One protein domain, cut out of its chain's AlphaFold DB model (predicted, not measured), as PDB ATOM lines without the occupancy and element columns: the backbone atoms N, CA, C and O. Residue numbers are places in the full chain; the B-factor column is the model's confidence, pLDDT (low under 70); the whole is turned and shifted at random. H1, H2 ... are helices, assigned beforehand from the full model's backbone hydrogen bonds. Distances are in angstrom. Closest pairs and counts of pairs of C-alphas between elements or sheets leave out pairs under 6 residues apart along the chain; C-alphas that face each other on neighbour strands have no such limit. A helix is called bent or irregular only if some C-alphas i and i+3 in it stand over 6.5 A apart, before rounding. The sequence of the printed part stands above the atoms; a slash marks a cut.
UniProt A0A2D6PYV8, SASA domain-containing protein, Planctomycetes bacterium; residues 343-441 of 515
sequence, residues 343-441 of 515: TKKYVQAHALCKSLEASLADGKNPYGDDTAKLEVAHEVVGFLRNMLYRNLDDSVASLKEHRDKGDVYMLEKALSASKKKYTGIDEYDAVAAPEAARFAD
ATOM      1  N   THR A 343      55.593 -45.496  37.533       93.44
ATOM      2  CA  THR A 343      55.507 -44.093  37.973       93.44
ATOM      3  C   THR A 343      54.474 -43.264  37.201       93.44
ATOM      4  O   THR A 343      54.412 -42.050  37.374       93.44
ATOM      5  N   LYS A 344      53.621 -43.909  36.388       93.25
ATOM      6  CA  LYS A 344      52.529 -43.285  35.616       93.25
ATOM      7  C   LYS A 344      52.990 -42.195  34.630       93.25
ATOM      8  O   LYS A 344      52.211 -41.311  34.277       93.25
ATOM      9  N   LYS A 345      54.234 -42.261  34.151       95.69
ATOM     10  CA  LYS A 345      54.792 -41.396  33.099       95.69
ATOM     11  C   LYS A 345      54.449 -41.959  31.715       95.69
ATOM     12  O   LYS A 345      55.317 -42.469  31.012       95.69
ATOM     13  N   TYR A 346      53.171 -41.922  31.333       95.00
ATOM     14  CA  TYR A 346      52.677 -42.659  30.159       95.00
ATOM     15  C   TYR A 346      53.226 -42.165  28.815       95.00
ATOM     16  O   TYR A 346      53.496 -42.995  27.958       95.00
ATOM     17  N   VAL A 347      53.452 -40.859  28.639       96.50
ATOM     18  CA  VAL A 347      54.062 -40.306  27.408       96.50
ATOM     19  C   VAL A 347      55.484 -40.841  27.219       96.50
ATOM     20  O   VAL A 347      55.839 -41.347  26.159       96.50
ATOM     21  N   GLN A 348      56.281 -40.831  28.293       97.06
ATOM     22  CA  GLN A 348      57.617 -41.428  28.290       97.06
ATOM     23  C   GLN A 348      57.550 -42.941  28.032       97.06
ATOM     24  O   GLN A 348      58.332 -43.470  27.247       97.06
ATOM     25  N   ALA A 349      56.610 -43.639  28.676       96.44
ATOM     26  CA  ALA A 349      56.408 -45.068  28.460       96.44
ATOM     27  C   ALA A 349      56.029 -45.386  27.005       96.44
ATOM     28  O   ALA A 349      56.507 -46.373  26.462       96.44
ATOM     29  N   HIS A 350      55.210 -44.552  26.363       95.56
ATOM     30  CA  HIS A 350      54.829 -44.698  24.960       95.56
ATOM     31  C   HIS A 350      56.036 -44.593  24.026       95.56
ATOM     32  O   HIS A 350      56.274 -45.515  23.246       95.56
ATOM     33  N   ALA A 351      56.848 -43.543  24.177       96.50
ATOM     34  CA  ALA A 351      58.069 -43.369  23.391       96.50
ATOM     35  C   ALA A 351      59.048 -44.547  23.574       96.50
ATOM     36  O   ALA A 351      59.544 -45.105  22.594       96.50
ATOM     37  N   LEU A 352      59.269 -44.980  24.823       96.69
ATOM     38  CA  LEU A 352      60.121 -46.133  25.137       96.69
ATOM     39  C   LEU A 352      59.576 -47.437  24.541       96.69
ATOM     40  O   LEU A 352      60.343 -48.221  23.993       96.69
ATOM     41  N   CYS A 353      58.263 -47.666  24.628       93.56
ATOM     42  CA  CYS A 353      57.620 -48.853  24.070       93.56
ATOM     43  C   CYS A 353      57.814 -48.916  22.553       93.56
ATOM     44  O   CYS A 353      58.300 -49.923  22.052       93.56
ATOM     45  N   LYS A 354      57.512 -47.827  21.834       92.94
ATOM     46  CA  LYS A 354      57.679 -47.741  20.374       92.94
ATOM     47  C   LYS A 354      59.130 -47.975  19.948       92.94
ATOM     48  O   LYS A 354      59.375 -48.725  19.010       92.94
ATOM     49  N   SER A 355      60.081 -47.358  20.651       92.75
ATOM     50  CA  SER A 355      61.512 -47.520  20.375       92.75
ATOM     51  C   SER A 355      61.990 -48.960  20.600       92.75
ATOM     52  O   SER A 355      62.703 -49.505  19.755       92.75
ATOM     53  N   LEU A 356      61.565 -49.600  21.696       92.06
ATOM     54  CA  LEU A 356      61.900 -50.997  21.983       92.06
ATOM     55  C   LEU A 356      61.270 -51.956  20.972       92.06
ATOM     56  O   LEU A 356      61.957 -52.846  20.487       92.06
ATOM     57  N   GLU A 357      59.997 -51.769  20.621       89.56
ATOM     58  CA  GLU A 357      59.322 -52.604  19.620       89.56
ATOM     59  C   GLU A 357      60.004 -52.530  18.251       89.56
ATOM     60  O   GLU A 357      60.228 -53.569  17.640       89.56
ATOM     61  N   ALA A 358      60.390 -51.332  17.802       88.50
ATOM     62  CA  ALA A 358      61.142 -51.168  16.557       88.50
ATOM     63  C   ALA A 358      62.516 -51.860  16.624       88.50
ATOM     64  O   ALA A 358      62.899 -52.586  15.712       88.50
ATOM     65  N   SER A 359      63.231 -51.706  17.743       87.12
ATOM     66  CA  SER A 359      64.549 -52.336  17.936       87.12
ATOM     67  C   SER A 359      64.474 -53.867  17.932       87.12
ATOM     68  O   SER A 359      65.379 -54.530  17.436       87.12
ATOM     69  N   LEU A 360      63.384 -54.429  18.462       83.88
ATOM     70  CA  LEU A 360      63.121 -55.868  18.467       83.88
ATOM     71  C   LEU A 360      62.683 -56.417  17.098       83.88
ATOM     72  O   LEU A 360      62.843 -57.608  16.858       83.88
ATOM     73  N   ALA A 361      62.120 -55.582  16.219       76.75
ATOM     74  CA  ALA A 361      61.638 -55.990  14.898       76.75
ATOM     75  C   ALA A 361      62.710 -55.886  13.795       76.75
ATOM     76  O   ALA A 361      62.808 -56.776  12.955       76.75
ATOM     77  N   ASP A 362      63.536 -54.834  13.809       67.00
ATOM     78  CA  ASP A 362      64.374 -54.440  12.661       67.00
ATOM     79  C   ASP A 362      65.822 -54.971  12.717       67.00
ATOM     80  O   ASP A 362      66.752 -54.329  12.227       67.00
ATOM     81  N   GLY A 363      66.073 -56.103  13.384       60.88
ATOM     82  CA  GLY A 363      67.423 -56.687  13.491       60.88
ATOM     83  C   GLY A 363      68.428 -55.864  14.318       60.88
ATOM     84  O   GLY A 363      69.545 -56.314  14.556       60.88
ATOM     85  N   LYS A 364      68.029 -54.698  14.848       69.00
ATOM     86  CA  LYS A 364      68.763 -53.912  15.861       69.00
ATOM     87  C   LYS A 364      68.529 -54.465  17.268       69.00
ATOM     88  O   LYS A 364      68.345 -53.712  18.227       69.00
ATOM     89  N   ASN A 365      68.503 -55.790  17.370       77.62
ATOM     90  CA  ASN A 365      68.192 -56.498  18.593       77.62
ATOM     91  C   ASN A 365      69.235 -56.147  19.675       77.62
ATOM     92  O   ASN A 365      70.398 -56.533  19.537       77.62
ATOM     93  N   PRO A 366      68.849 -55.489  20.787       84.31
ATOM     94  CA  PRO A 366      69.793 -55.129  21.842       84.31
ATOM     95  C   PRO A 366      70.302 -56.346  22.641       84.31
ATOM     96  O   PRO A 366      71.105 -56.176  23.562       84.31
ATOM     97  N   TYR A 367      69.828 -57.553  22.312       86.81
ATOM     98  CA  TYR A 367      70.226 -58.832  22.902       86.81
ATOM     99  C   TYR A 367      71.190 -59.651  22.027       86.81
ATOM    100  O   TYR A 367      71.649 -60.697  22.480       86.81
ATOM    101  N   GLY A 368      71.533 -59.191  20.816       84.75
ATOM    102  CA  GLY A 368      72.421 -59.928  19.904       84.75
ATOM    103  C   GLY A 368      71.879 -61.323  19.568       84.75
ATOM    104  O   GLY A 368      70.697 -61.459  19.255       84.75
ATOM    105  N   ASP A 369      72.727 -62.347  19.687       84.69
ATOM    106  CA  ASP A 369      72.384 -63.749  19.385       84.69
ATOM    107  C   ASP A 369      71.765 -64.512  20.576       84.69
ATOM    108  O   ASP A 369      71.463 -65.701  20.470       84.69
ATOM    109  N   ASP A 370      71.559 -63.857  21.728       85.81
ATOM    110  CA  ASP A 370      70.947 -64.474  22.912       85.81
ATOM    111  C   ASP A 370      69.426 -64.614  22.719       85.81
ATOM    112  O   ASP A 370      68.622 -63.777  23.145       85.81
ATOM    113  N   THR A 371      69.034 -65.683  22.025       81.94
ATOM    114  CA  THR A 371      67.642 -65.981  21.660       81.94
ATOM    115  C   THR A 371      66.737 -66.160  22.876       81.94
ATOM    116  O   THR A 371      65.577 -65.751  22.835       81.94
ATOM    117  N   ALA A 372      67.265 -66.687  23.985       80.88
ATOM    118  CA  ALA A 372      66.516 -66.848  25.226       80.88
ATOM    119  C   ALA A 372      66.178 -65.490  25.862       80.88
ATOM    120  O   ALA A 372      65.028 -65.252  26.239       80.88
ATOM    121  N   LYS A 373      67.145 -64.563  25.944       85.94
ATOM    122  CA  LYS A 373      66.866 -63.198  26.424       85.94
ATOM    123  C   LYS A 373      65.967 -62.423  25.475       85.94
ATOM    124  O   LYS A 373      65.118 -61.670  25.943       85.94
ATOM    125  N   LEU A 374      66.122 -62.621  24.167       83.12
ATOM    126  CA  LEU A 374      65.244 -62.017  23.171       83.12
ATOM    127  C   LEU A 374      63.786 -62.456  23.373       83.12
ATOM    128  O   LEU A 374      62.892 -61.610  23.412       83.12
ATOM    129  N   GLU A 375      63.539 -63.756  23.555       81.00
ATOM    130  CA  GLU A 375      62.198 -64.291  23.817       81.00
ATOM    131  C   GLU A 375      61.599 -63.688  25.097       81.00
ATOM    132  O   GLU A 375      60.493 -63.142  25.073       81.00
ATOM    133  N   VAL A 376      62.362 -63.685  26.197       83.75
ATOM    134  CA  VAL A 376      61.941 -63.063  27.464       83.75
ATOM    135  C   VAL A 376      61.637 -61.574  27.278       83.75
ATOM    136  O   VAL A 376      60.618 -61.084  27.769       83.75
ATOM    137  N   ALA A 377      62.462 -60.845  26.528       87.69
ATOM    138  CA  ALA A 377      62.246 -59.433  26.256       87.69
ATOM    139  C   ALA A 377      60.976 -59.180  25.435       87.69
ATOM    140  O   ALA A 377      60.232 -58.251  25.755       87.69
ATOM    141  N   HIS A 378      60.678 -60.007  24.427       82.00
ATOM    142  CA  HIS A 378      59.411 -59.932  23.694       82.00
ATOM    143  C   HIS A 378      58.209 -60.136  24.622       82.00
ATOM    144  O   HIS A 378      57.225 -59.397  24.524       82.00
ATOM    145  N   GLU A 379      58.288 -61.084  25.557       80.69
ATOM    146  CA  GLU A 379      57.229 -61.321  26.541       80.69
ATOM    147  C   GLU A 379      57.060 -60.140  27.510       80.69
ATOM    148  O   GLU A 379      55.936 -59.691  27.758       80.69
ATOM    149  N   VAL A 380      58.164 -59.604  28.038       86.94
ATOM    150  CA  VAL A 380      58.180 -58.456  28.959       86.94
ATOM    151  C   VAL A 380      57.645 -57.201  28.271       86.94
ATOM    152  O   VAL A 380      56.729 -56.554  28.790       86.94
ATOM    153  N   VAL A 381      58.167 -56.861  27.087       89.25
ATOM    154  CA  VAL A 381      57.709 -55.708  26.298       89.25
ATOM    155  C   VAL A 381      56.248 -55.887  25.918       89.25
ATOM    156  O   VAL A 381      55.460 -54.964  26.110       89.25
ATOM    157  N   GLY A 382      55.852 -57.084  25.480       80.88
ATOM    158  CA  GLY A 382      54.460 -57.426  25.226       80.88
ATOM    159  C   GLY A 382      53.582 -57.145  26.445       80.88
ATOM    160  O   GLY A 382      52.600 -56.411  26.344       80.88
ATOM    161  N   PHE A 383      53.933 -57.653  27.624       80.62
ATOM    162  CA  PHE A 383      53.166 -57.403  28.844       80.62
ATOM    163  C   PHE A 383      53.023 -55.901  29.157       80.62
ATOM    164  O   PHE A 383      51.903 -55.407  29.336       80.62
ATOM    165  N   LEU A 384      54.134 -55.156  29.163       87.06
ATOM    166  CA  LEU A 384      54.162 -53.725  29.491       87.06
ATOM    167  C   LEU A 384      53.402 -52.874  28.470       87.06
ATOM    168  O   LEU A 384      52.616 -52.002  28.849       87.06
ATOM    169  N   ARG A 385      53.566 -53.178  27.180       87.00
ATOM    170  CA  ARG A 385      52.817 -52.575  26.076       87.00
ATOM    171  C   ARG A 385      51.321 -52.679  26.310       87.00
ATOM    172  O   ARG A 385      50.594 -51.694  26.220       87.00
ATOM    173  N   ASN A 386      50.844 -53.877  26.623       73.56
ATOM    174  CA  ASN A 386      49.414 -54.098  26.784       73.56
ATOM    175  C   ASN A 386      48.855 -53.390  28.020       73.56
ATOM    176  O   ASN A 386      47.717 -52.929  27.987       73.56
ATOM    177  N   MET A 387      49.647 -53.234  29.083       79.06
ATOM    178  CA  MET A 387      49.261 -52.394  30.218       79.06
ATOM    179  C   MET A 387      49.159 -50.908  29.859       79.06
ATOM    180  O   MET A 387      48.222 -50.238  30.301       79.06
ATOM    181  N   LEU A 388      50.107 -50.392  29.073       86.56
ATOM    182  CA  LEU A 388      50.091 -49.009  28.601       86.56
ATOM    183  C   LEU A 388      48.862 -48.745  27.726       86.56
ATOM    184  O   LEU A 388      48.035 -47.885  28.037       86.56
ATOM    185  N   TYR A 389      48.744 -49.508  26.641       83.56
ATOM    186  CA  TYR A 389      47.790 -49.207  25.584       83.56
ATOM    187  C   TYR A 389      46.357 -49.569  25.948       83.56
ATOM    188  O   TYR A 389      45.455 -48.901  25.462       83.56
ATOM    189  N   ARG A 390      46.113 -50.521  26.860       71.38
ATOM    190  CA  ARG A 390      44.749 -50.799  27.348       71.38
ATOM    191  C   ARG A 390      44.106 -49.553  27.958       71.38
ATOM    192  O   ARG A 390      43.020 -49.160  27.549       71.38
ATOM    193  N   ASN A 391      44.803 -48.898  28.885       77.38
ATOM    194  CA  ASN A 391      44.271 -47.716  29.568       77.38
ATOM    195  C   ASN A 391      44.162 -46.498  28.635       77.38
ATOM    196  O   ASN A 391      43.262 -45.666  28.799       77.38
ATOM    197  N   LEU A 392      45.087 -46.380  27.679       85.69
ATOM    198  CA  LEU A 392      45.062 -45.348  26.646       85.69
ATOM    199  C   LEU A 392      43.862 -45.537  25.711       85.69
ATOM    200  O   LEU A 392      43.051 -44.627  25.560       85.69
ATOM    201  N   ASP A 393      43.703 -46.737  25.157       78.62
ATOM    202  CA  ASP A 393      42.614 -47.108  24.253       78.62
ATOM    203  C   ASP A 393      41.243 -46.968  24.915       78.62
ATOM    204  O   ASP A 393      40.306 -46.507  24.269       78.62
ATOM    205  N   ASP A 394      41.107 -47.330  26.194       74.69
ATOM    206  CA  ASP A 394      39.864 -47.136  26.951       74.69
ATOM    207  C   ASP A 394      39.520 -45.649  27.101       74.69
ATOM    208  O   ASP A 394      38.354 -45.260  26.996       74.69
ATOM    209  N   SER A 395      40.535 -44.805  27.295       85.31
ATOM    210  CA  SER A 395      40.353 -43.354  27.388       85.31
ATOM    211  C   SER A 395      39.961 -42.759  26.035       85.31
ATOM    212  O   SER A 395      39.006 -41.989  25.961       85.31
ATOM    213  N   VAL A 396      40.631 -43.167  24.954       85.56
ATOM    214  CA  VAL A 396      40.302 -42.755  23.580       85.56
ATOM    215  C   VAL A 396      38.902 -43.220  23.184       85.56
ATOM    216  O   VAL A 396      38.129 -42.448  22.618       85.56
ATOM    217  N   ALA A 397      38.542 -44.464  23.504       74.69
ATOM    218  CA  ALA A 397      37.217 -45.004  23.233       74.69
ATOM    219  C   ALA A 397      36.131 -44.243  24.002       74.69
ATOM    220  O   ALA A 397      35.117 -43.898  23.409       74.69
ATOM    221  N   SER A 398      36.359 -43.921  25.280       80.44
ATOM    222  CA  SER A 398      35.425 -43.118  26.078       80.44
ATOM    223  C   SER A 398      35.224 -41.715  25.495       80.44
ATOM    224  O   SER A 398      34.090 -41.247  25.434       80.44
ATOM    225  N   LEU A 399      36.290 -41.063  25.013       91.44
ATOM    226  CA  LEU A 399      36.182 -39.770  24.331       91.44
ATOM    227  C   LEU A 399      35.327 -39.869  23.063       91.44
ATOM    228  O   LEU A 399      34.369 -39.114  22.915       91.44
ATOM    229  N   LYS A 400      35.627 -40.828  22.176       85.75
ATOM    230  CA  LYS A 400      34.843 -41.048  20.948       85.75
ATOM    231  C   LYS A 400      33.379 -41.341  21.272       85.75
ATOM    232  O   LYS A 400      32.496 -40.710  20.711       85.75
ATOM    233  N   GLU A 401      33.126 -42.232  22.226       82.06
ATOM    234  CA  GLU A 401      31.777 -42.629  22.625       82.06
ATOM    235  C   GLU A 401      30.938 -41.434  23.104       82.06
ATOM    236  O   GLU A 401      29.802 -41.261  22.661       82.06
ATOM    237  N   HIS A 402      31.474 -40.596  23.995       90.62
ATOM    238  CA  HIS A 402      30.731 -39.442  24.511       90.62
ATOM    239  C   HIS A 402      30.552 -38.346  23.462       90.62
ATOM    240  O   HIS A 402      29.481 -37.740  23.402       90.62
ATOM    241  N   ARG A 403      31.556 -38.133  22.602       93.38
ATOM    242  CA  ARG A 403      31.458 -37.224  21.457       93.38
ATOM    243  C   ARG A 403      30.353 -37.660  20.502       93.38
ATOM    244  O   ARG A 403      29.471 -36.864  20.198       93.38
ATOM    245  N   ASP A 404      30.366 -38.921  20.088       87.69
ATOM    246  CA  ASP A 404      29.420 -39.459  19.108       87.69
ATOM    247  C   ASP A 404      27.984 -39.490  19.675       87.69
ATOM    248  O   ASP A 404      27.018 -39.275  18.945       87.69
ATOM    249  N   LYS A 405      27.826 -39.674  20.995       85.62
ATOM    250  CA  LYS A 405      26.532 -39.552  21.697       85.62
ATOM    251  C   LYS A 405      26.071 -38.103  21.907       85.62
ATOM    252  O   LYS A 405      24.933 -37.899  22.326       85.62
ATOM    253  N   GLY A 406      26.928 -37.106  21.677       91.50
ATOM    254  CA  GLY A 406      26.661 -35.708  22.030       91.50
ATOM    255  C   GLY A 406      26.577 -35.454  23.543       91.50
ATOM    256  O   GLY A 406      26.011 -34.448  23.971       91.50
ATOM    257  N   ASP A 407      27.118 -36.353  24.373       94.44
ATOM    258  CA  ASP A 407      27.160 -36.206  25.832       94.44
ATOM    259  C   ASP A 407      28.343 -35.318  26.234       94.44
ATOM    260  O   ASP A 407      29.398 -35.785  26.669       94.44
ATOM    261  N   VAL A 408      28.175 -34.009  26.047       95.06
ATOM    262  CA  VAL A 408      29.245 -33.025  26.265       95.06
ATOM    263  C   VAL A 408      29.748 -32.984  27.711       95.06
ATOM    264  O   VAL A 408      30.918 -32.693  27.936       95.06
ATOM    265  N   TYR A 409      28.905 -33.312  28.698       95.81
ATOM    266  CA  TYR A 409      29.315 -33.339  30.102       95.81
ATOM    267  C   TYR A 409      30.248 -34.518  30.376       95.81
ATOM    268  O   TYR A 409      31.310 -34.347  30.978       95.81
ATOM    269  N   MET A 410      29.887 -35.722  29.921       93.62
ATOM    270  CA  MET A 410      30.767 -36.878  30.092       93.62
ATOM    271  C   MET A 410      32.008 -36.786  29.212       93.62
ATOM    272  O   MET A 410      33.070 -37.241  29.634       93.62
ATOM    273  N   LEU A 411      31.916 -36.139  28.049       95.81
ATOM    274  CA  LEU A 411      33.073 -35.842  27.212       95.81
ATOM    275  C   LEU A 411      34.079 -34.936  27.942       95.81
ATOM    276  O   LEU A 411      35.259 -35.275  28.015       95.81
ATOM    277  N   GLU A 412      33.617 -33.844  28.564       96.19
ATOM    278  CA  GLU A 412      34.461 -32.950  29.373       96.19
ATOM    279  C   GLU A 412      35.110 -33.697  30.554       96.19
ATOM    280  O   GLU A 412      36.304 -33.532  30.842       96.19
ATOM    281  N   LYS A 413      34.342 -34.562  31.234       94.94
ATOM    282  CA  LYS A 413      34.848 -35.401  32.331       94.94
ATOM    283  C   LYS A 413      35.906 -36.393  31.858       94.94
ATOM    284  O   LYS A 413      36.953 -36.502  32.501       94.94
ATOM    285  N   ALA A 414      35.658 -37.091  30.753       91.88
ATOM    286  CA  ALA A 414      36.590 -38.047  30.166       91.88
ATOM    287  C   ALA A 414      37.890 -37.358  29.727       91.88
ATOM    288  O   ALA A 414      38.982 -37.845  30.034       91.88
ATOM    289  N   LEU A 415      37.788 -36.180  29.100       96.06
ATOM    290  CA  LEU A 415      38.935 -35.364  28.708       96.06
ATOM    291  C   LEU A 415      39.746 -34.931  29.934       96.06
ATOM    292  O   LEU A 415      40.949 -35.172  30.004       96.06
ATOM    293  N   SER A 416      39.086 -34.390  30.959       94.62
ATOM    294  CA  SER A 416      39.737 -33.971  32.208       94.62
ATOM    295  C   SER A 416      40.463 -35.123  32.918       94.62
ATOM    296  O   SER A 416      41.555 -34.935  33.458       94.62
ATOM    297  N   ALA A 417      39.881 -36.327  32.904       92.00
ATOM    298  CA  ALA A 417      40.438 -37.515  33.554       92.00
ATOM    299  C   ALA A 417      41.670 -38.102  32.836       92.00
ATOM    300  O   ALA A 417      42.457 -38.833  33.454       92.00
ATOM    301  N   SER A 418      41.831 -37.803  31.544       93.88
ATOM    302  CA  SER A 418      42.844 -38.405  30.668       93.88
ATOM    303  C   SER A 418      43.930 -37.421  30.215       93.88
ATOM    304  O   SER A 418      45.074 -37.843  30.052       93.88
ATOM    305  N   LYS A 419      43.634 -36.115  30.132       94.00
ATOM    306  CA  LYS A 419      44.532 -35.070  29.600       94.00
ATOM    307  C   LYS A 419      45.928 -35.102  30.219       94.00
ATOM    308  O   LYS A 419      46.922 -35.240  29.521       94.00
ATOM    309  N   LYS A 420      46.016 -35.068  31.554       93.50
ATOM    310  CA  LYS A 420      47.311 -35.084  32.267       93.50
ATOM    311  C   LYS A 420      48.134 -36.356  32.036       93.50
ATOM    312  O   LYS A 420      49.325 -36.354  32.320       93.50
ATOM    313  N   LYS A 421      47.496 -37.452  31.617       94.12
ATOM    314  CA  LYS A 421      48.146 -38.754  31.454       94.12
ATOM    315  C   LYS A 421      48.698 -38.935  30.045       94.12
ATOM    316  O   LYS A 421      49.783 -39.489  29.920       94.12
ATOM    317  N   TYR A 422      47.952 -38.513  29.026       95.88
ATOM    318  CA  TYR A 422      48.168 -38.977  27.651       95.88
ATOM    319  C   TYR A 422      48.380 -37.876  26.609       95.88
ATOM    320  O   TYR A 422      48.680 -38.217  25.472       95.88
ATOM    321  N   THR A 423      48.262 -36.590  26.959       95.88
ATOM    322  CA  THR A 423      48.636 -35.508  26.031       95.88
ATOM    323  C   THR A 423      50.105 -35.638  25.623       95.88
ATOM    324  O   THR A 423      50.964 -35.789  26.490       95.88
ATOM    325  N   GLY A 424      50.381 -35.571  24.321       93.62
ATOM    326  CA  GLY A 424      51.675 -35.877  23.708       93.62
ATOM    327  C   GLY A 424      51.781 -37.300  23.148       93.62
ATOM    328  O   GLY A 424      52.868 -37.701  22.741       93.62
ATOM    329  N   ILE A 425      50.697 -38.084  23.167       93.75
ATOM    330  CA  ILE A 425      50.599 -39.375  22.476       93.75
ATOM    331  C   ILE A 425      49.670 -39.204  21.274       93.75
ATOM    332  O   ILE A 425      48.489 -38.895  21.454       93.75
ATOM    333  N   ASP A 426      50.184 -39.456  20.069       89.94
ATOM    334  CA  ASP A 426      49.505 -39.173  18.798       89.94
ATOM    335  C   ASP A 426      48.090 -39.763  18.728       89.94
ATOM    336  O   ASP A 426      47.137 -39.069  18.363       89.94
ATOM    337  N   GLU A 427      47.906 -41.027  19.132       86.00
ATOM    338  CA  GLU A 427      46.592 -41.680  19.060       86.00
ATOM    339  C   GLU A 427      45.553 -41.052  20.001       86.00
ATOM    340  O   GLU A 427      44.348 -41.137  19.744       86.00
ATOM    341  N   TYR A 428      46.001 -40.440  21.100       94.88
ATOM    342  CA  TYR A 428      45.137 -39.708  22.021       94.88
ATOM    343  C   TYR A 428      44.852 -38.301  21.518       94.88
ATOM    344  O   TYR A 428      43.686 -37.905  21.456       94.88
ATOM    345  N   ASP A 429      45.890 -37.566  21.124       96.69
ATOM    346  CA  ASP A 429      45.766 -36.170  20.707       96.69
ATOM    347  C   ASP A 429      44.924 -36.023  19.435       96.69
ATOM    348  O   ASP A 429      44.127 -35.088  19.346       96.69
ATOM    349  N   ALA A 430      44.967 -37.006  18.527       92.38
ATOM    350  CA  ALA A 430      44.099 -37.067  17.349       92.38
ATOM    351  C   ALA A 430      42.594 -36.996  17.679       92.38
ATOM    352  O   ALA A 430      41.787 -36.591  16.842       92.38
ATOM    353  N   VAL A 431      42.195 -37.398  18.890       93.75
ATOM    354  CA  VAL A 431      40.800 -37.346  19.359       93.75
ATOM    355  C   VAL A 431      40.594 -36.235  20.381       93.75
ATOM    356  O   VAL A 431      39.561 -35.573  20.372       93.75
ATOM    357  N   ALA A 432      41.555 -36.035  21.279       96.50
ATOM    358  CA  ALA A 432      41.419 -35.141  22.416       96.50
ATOM    359  C   ALA A 432      41.652 -33.668  22.060       96.50
ATOM    360  O   ALA A 432      41.009 -32.807  22.661       96.50
ATOM    361  N   ALA A 433      42.544 -33.354  21.113       95.81
ATOM    362  CA  ALA A 433      42.921 -31.972  20.814       95.81
ATOM    363  C   ALA A 433      41.755 -31.121  20.264       95.81
ATOM    364  O   ALA A 433      41.555 -30.021  20.790       95.81
ATOM    365  N   PRO A 434      40.927 -31.604  19.309       94.94
ATOM    366  CA  PRO A 434      39.764 -30.847  18.840       94.94
ATOM    367  C   PRO A 434      38.756 -30.561  19.962       94.94
ATOM    368  O   PRO A 434      38.273 -29.438  20.103       94.94
ATOM    369  N   GLU A 435      38.490 -31.552  20.818       95.19
ATOM    370  CA  GLU A 435      37.564 -31.388  21.943       95.19
ATOM    371  C   GLU A 435      38.140 -30.452  23.012       95.19
ATOM    372  O   GLU A 435      37.429 -29.613  23.561       95.19
ATOM    373  N   ALA A 436      39.444 -30.529  23.285       94.31
ATOM    374  CA  ALA A 436      40.114 -29.619  24.208       94.31
ATOM    375  C   ALA A 436      40.056 -28.163  23.735       94.31
ATOM    376  O   ALA A 436      39.839 -27.278  24.564       94.31
ATOM    377  N   ALA A 437      40.207 -27.914  22.431       93.56
ATOM    378  CA  ALA A 437      40.039 -26.586  21.849       93.56
ATOM    379  C   ALA A 437      38.591 -26.093  22.000       93.56
ATOM    380  O   ALA A 437      38.371 -24.970  22.449       93.56
ATOM    381  N   ARG A 438      37.609 -26.962  21.731       93.00
ATOM    382  CA  ARG A 438      36.183 -26.663  21.918       93.00
ATOM    383  C   ARG A 438      35.854 -26.263  23.361       93.00
ATOM    384  O   ARG A 438      35.206 -25.247  23.576       93.00
ATOM    385  N   PHE A 439      36.328 -27.014  24.359       93.06
ATOM    386  CA  PHE A 439      36.091 -26.687  25.776       93.06
ATOM    387  C   PHE A 439      36.912 -25.491  26.287       93.06
ATOM    388  O   PHE A 439      36.585 -24.930  27.335       93.06
ATOM    389  N   ALA A 440      37.973 -25.085  25.583       90.94
ATOM    390  CA  ALA A 440      38.745 -23.896  25.933       90.94
ATOM    391  C   ALA A 440      38.027 -22.588  25.553       90.94
ATOM    392  O   ALA A 440      38.334 -21.543  26.138       90.94
ATOM    393  N   ASP A 441      37.060 -22.629  24.629       90.06
ATOM    394  CA  ASP A 441      36.290 -21.453  24.231       90.06
ATOM    395  C   ASP A 441      35.316 -21.008  25.335       90.06
ATOM    396  O   ASP A 441      34.166 -21.438  25.455       90.06
TER     397      ASP A 441
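Overview. This is residues 343 to 441 of the 515 residues of the protein "SASA domain-containing protein" of Planctomycetes bacterium (UniProt A0A2D6PYV8). One long helix, H2, runs along most of a rod-like domain, and three shorter helices pack on it: H1 crosses part of its first half, while H3 folds back along its last part as a hairpin and H4 packs on both H2 and H3. H1 and H3 meet at their ends. The printed part has 99 residues with four named helices, in the order H1, H2, H3, H4, and no named strand; the class is all helix. The whole is loose, with a radius of gyration of the C-alphas of 17.0 A and spans of 55 by 24 by 19 A.

Along the chain. H1, residues 346 to 361, begins at C-alpha 346 (52.677, -42.659, 30.159) and is 22.2 A long. H2, residues 371 to 404, is 46.6 A long and has a kink of 26 degrees near residue 388; it is neither bent nor irregular, but only just: C-alphas 388 and 391 are 6.0 A apart. H3, residues 408 to 422, is 19.9 A long and irregular, with C-alphas 417 and 420 7.4 A apart. H4, residues 426 to 440, is 20.0 A long and only just irregular, with C-alphas 431 and 434 6.6 A apart; it ends at C-alpha 440 (38.745, -23.896, 25.933).

Arrangement. H1 touches residues 378 to 388 of H2 at a steep tilt of 46 degrees, opposite ways; the closest C-alphas, of Cys 353 and Arg 385, are 6.4 A apart. H2, with residues 392 to 403, touches H3 in a helical hairpin, at a shallow tilt of 26 degrees, closest at the C-alphas of His 402 and Leu 411, 5.1 A. H4, with residues 427 to 432, touches H2 at 28 degrees, a shallow tilt, the same way; the C-alphas of Val 396 and Tyr 428 are closest, 5.9 A. H3 and H4 touch at a steep tilt of 51 degrees, closest at the C-alphas of Tyr 422 and Tyr 428, 6.4 A. H1 and H3 touch only at their ends, closest at the C-alphas of Val 347 and Tyr 422, 6.0 A; H1 and H4 are apart. Every O i to N i+4 pair is within hydrogen-bond range in H1, against 29 of 30 in H2, 9 of 11 in H3 and 8 of 11 in H4.

Size, cuts and confidence. The C-alphas farthest apart, of Asp 369 and Asp 441, are 55.8 A apart. Residues 368 to 373, of which 371 to 373 belong to H2, stand free. The printed part has no cut and no long link. Its mean pLDDT is 88.3; residues 362 to 364 are under 70.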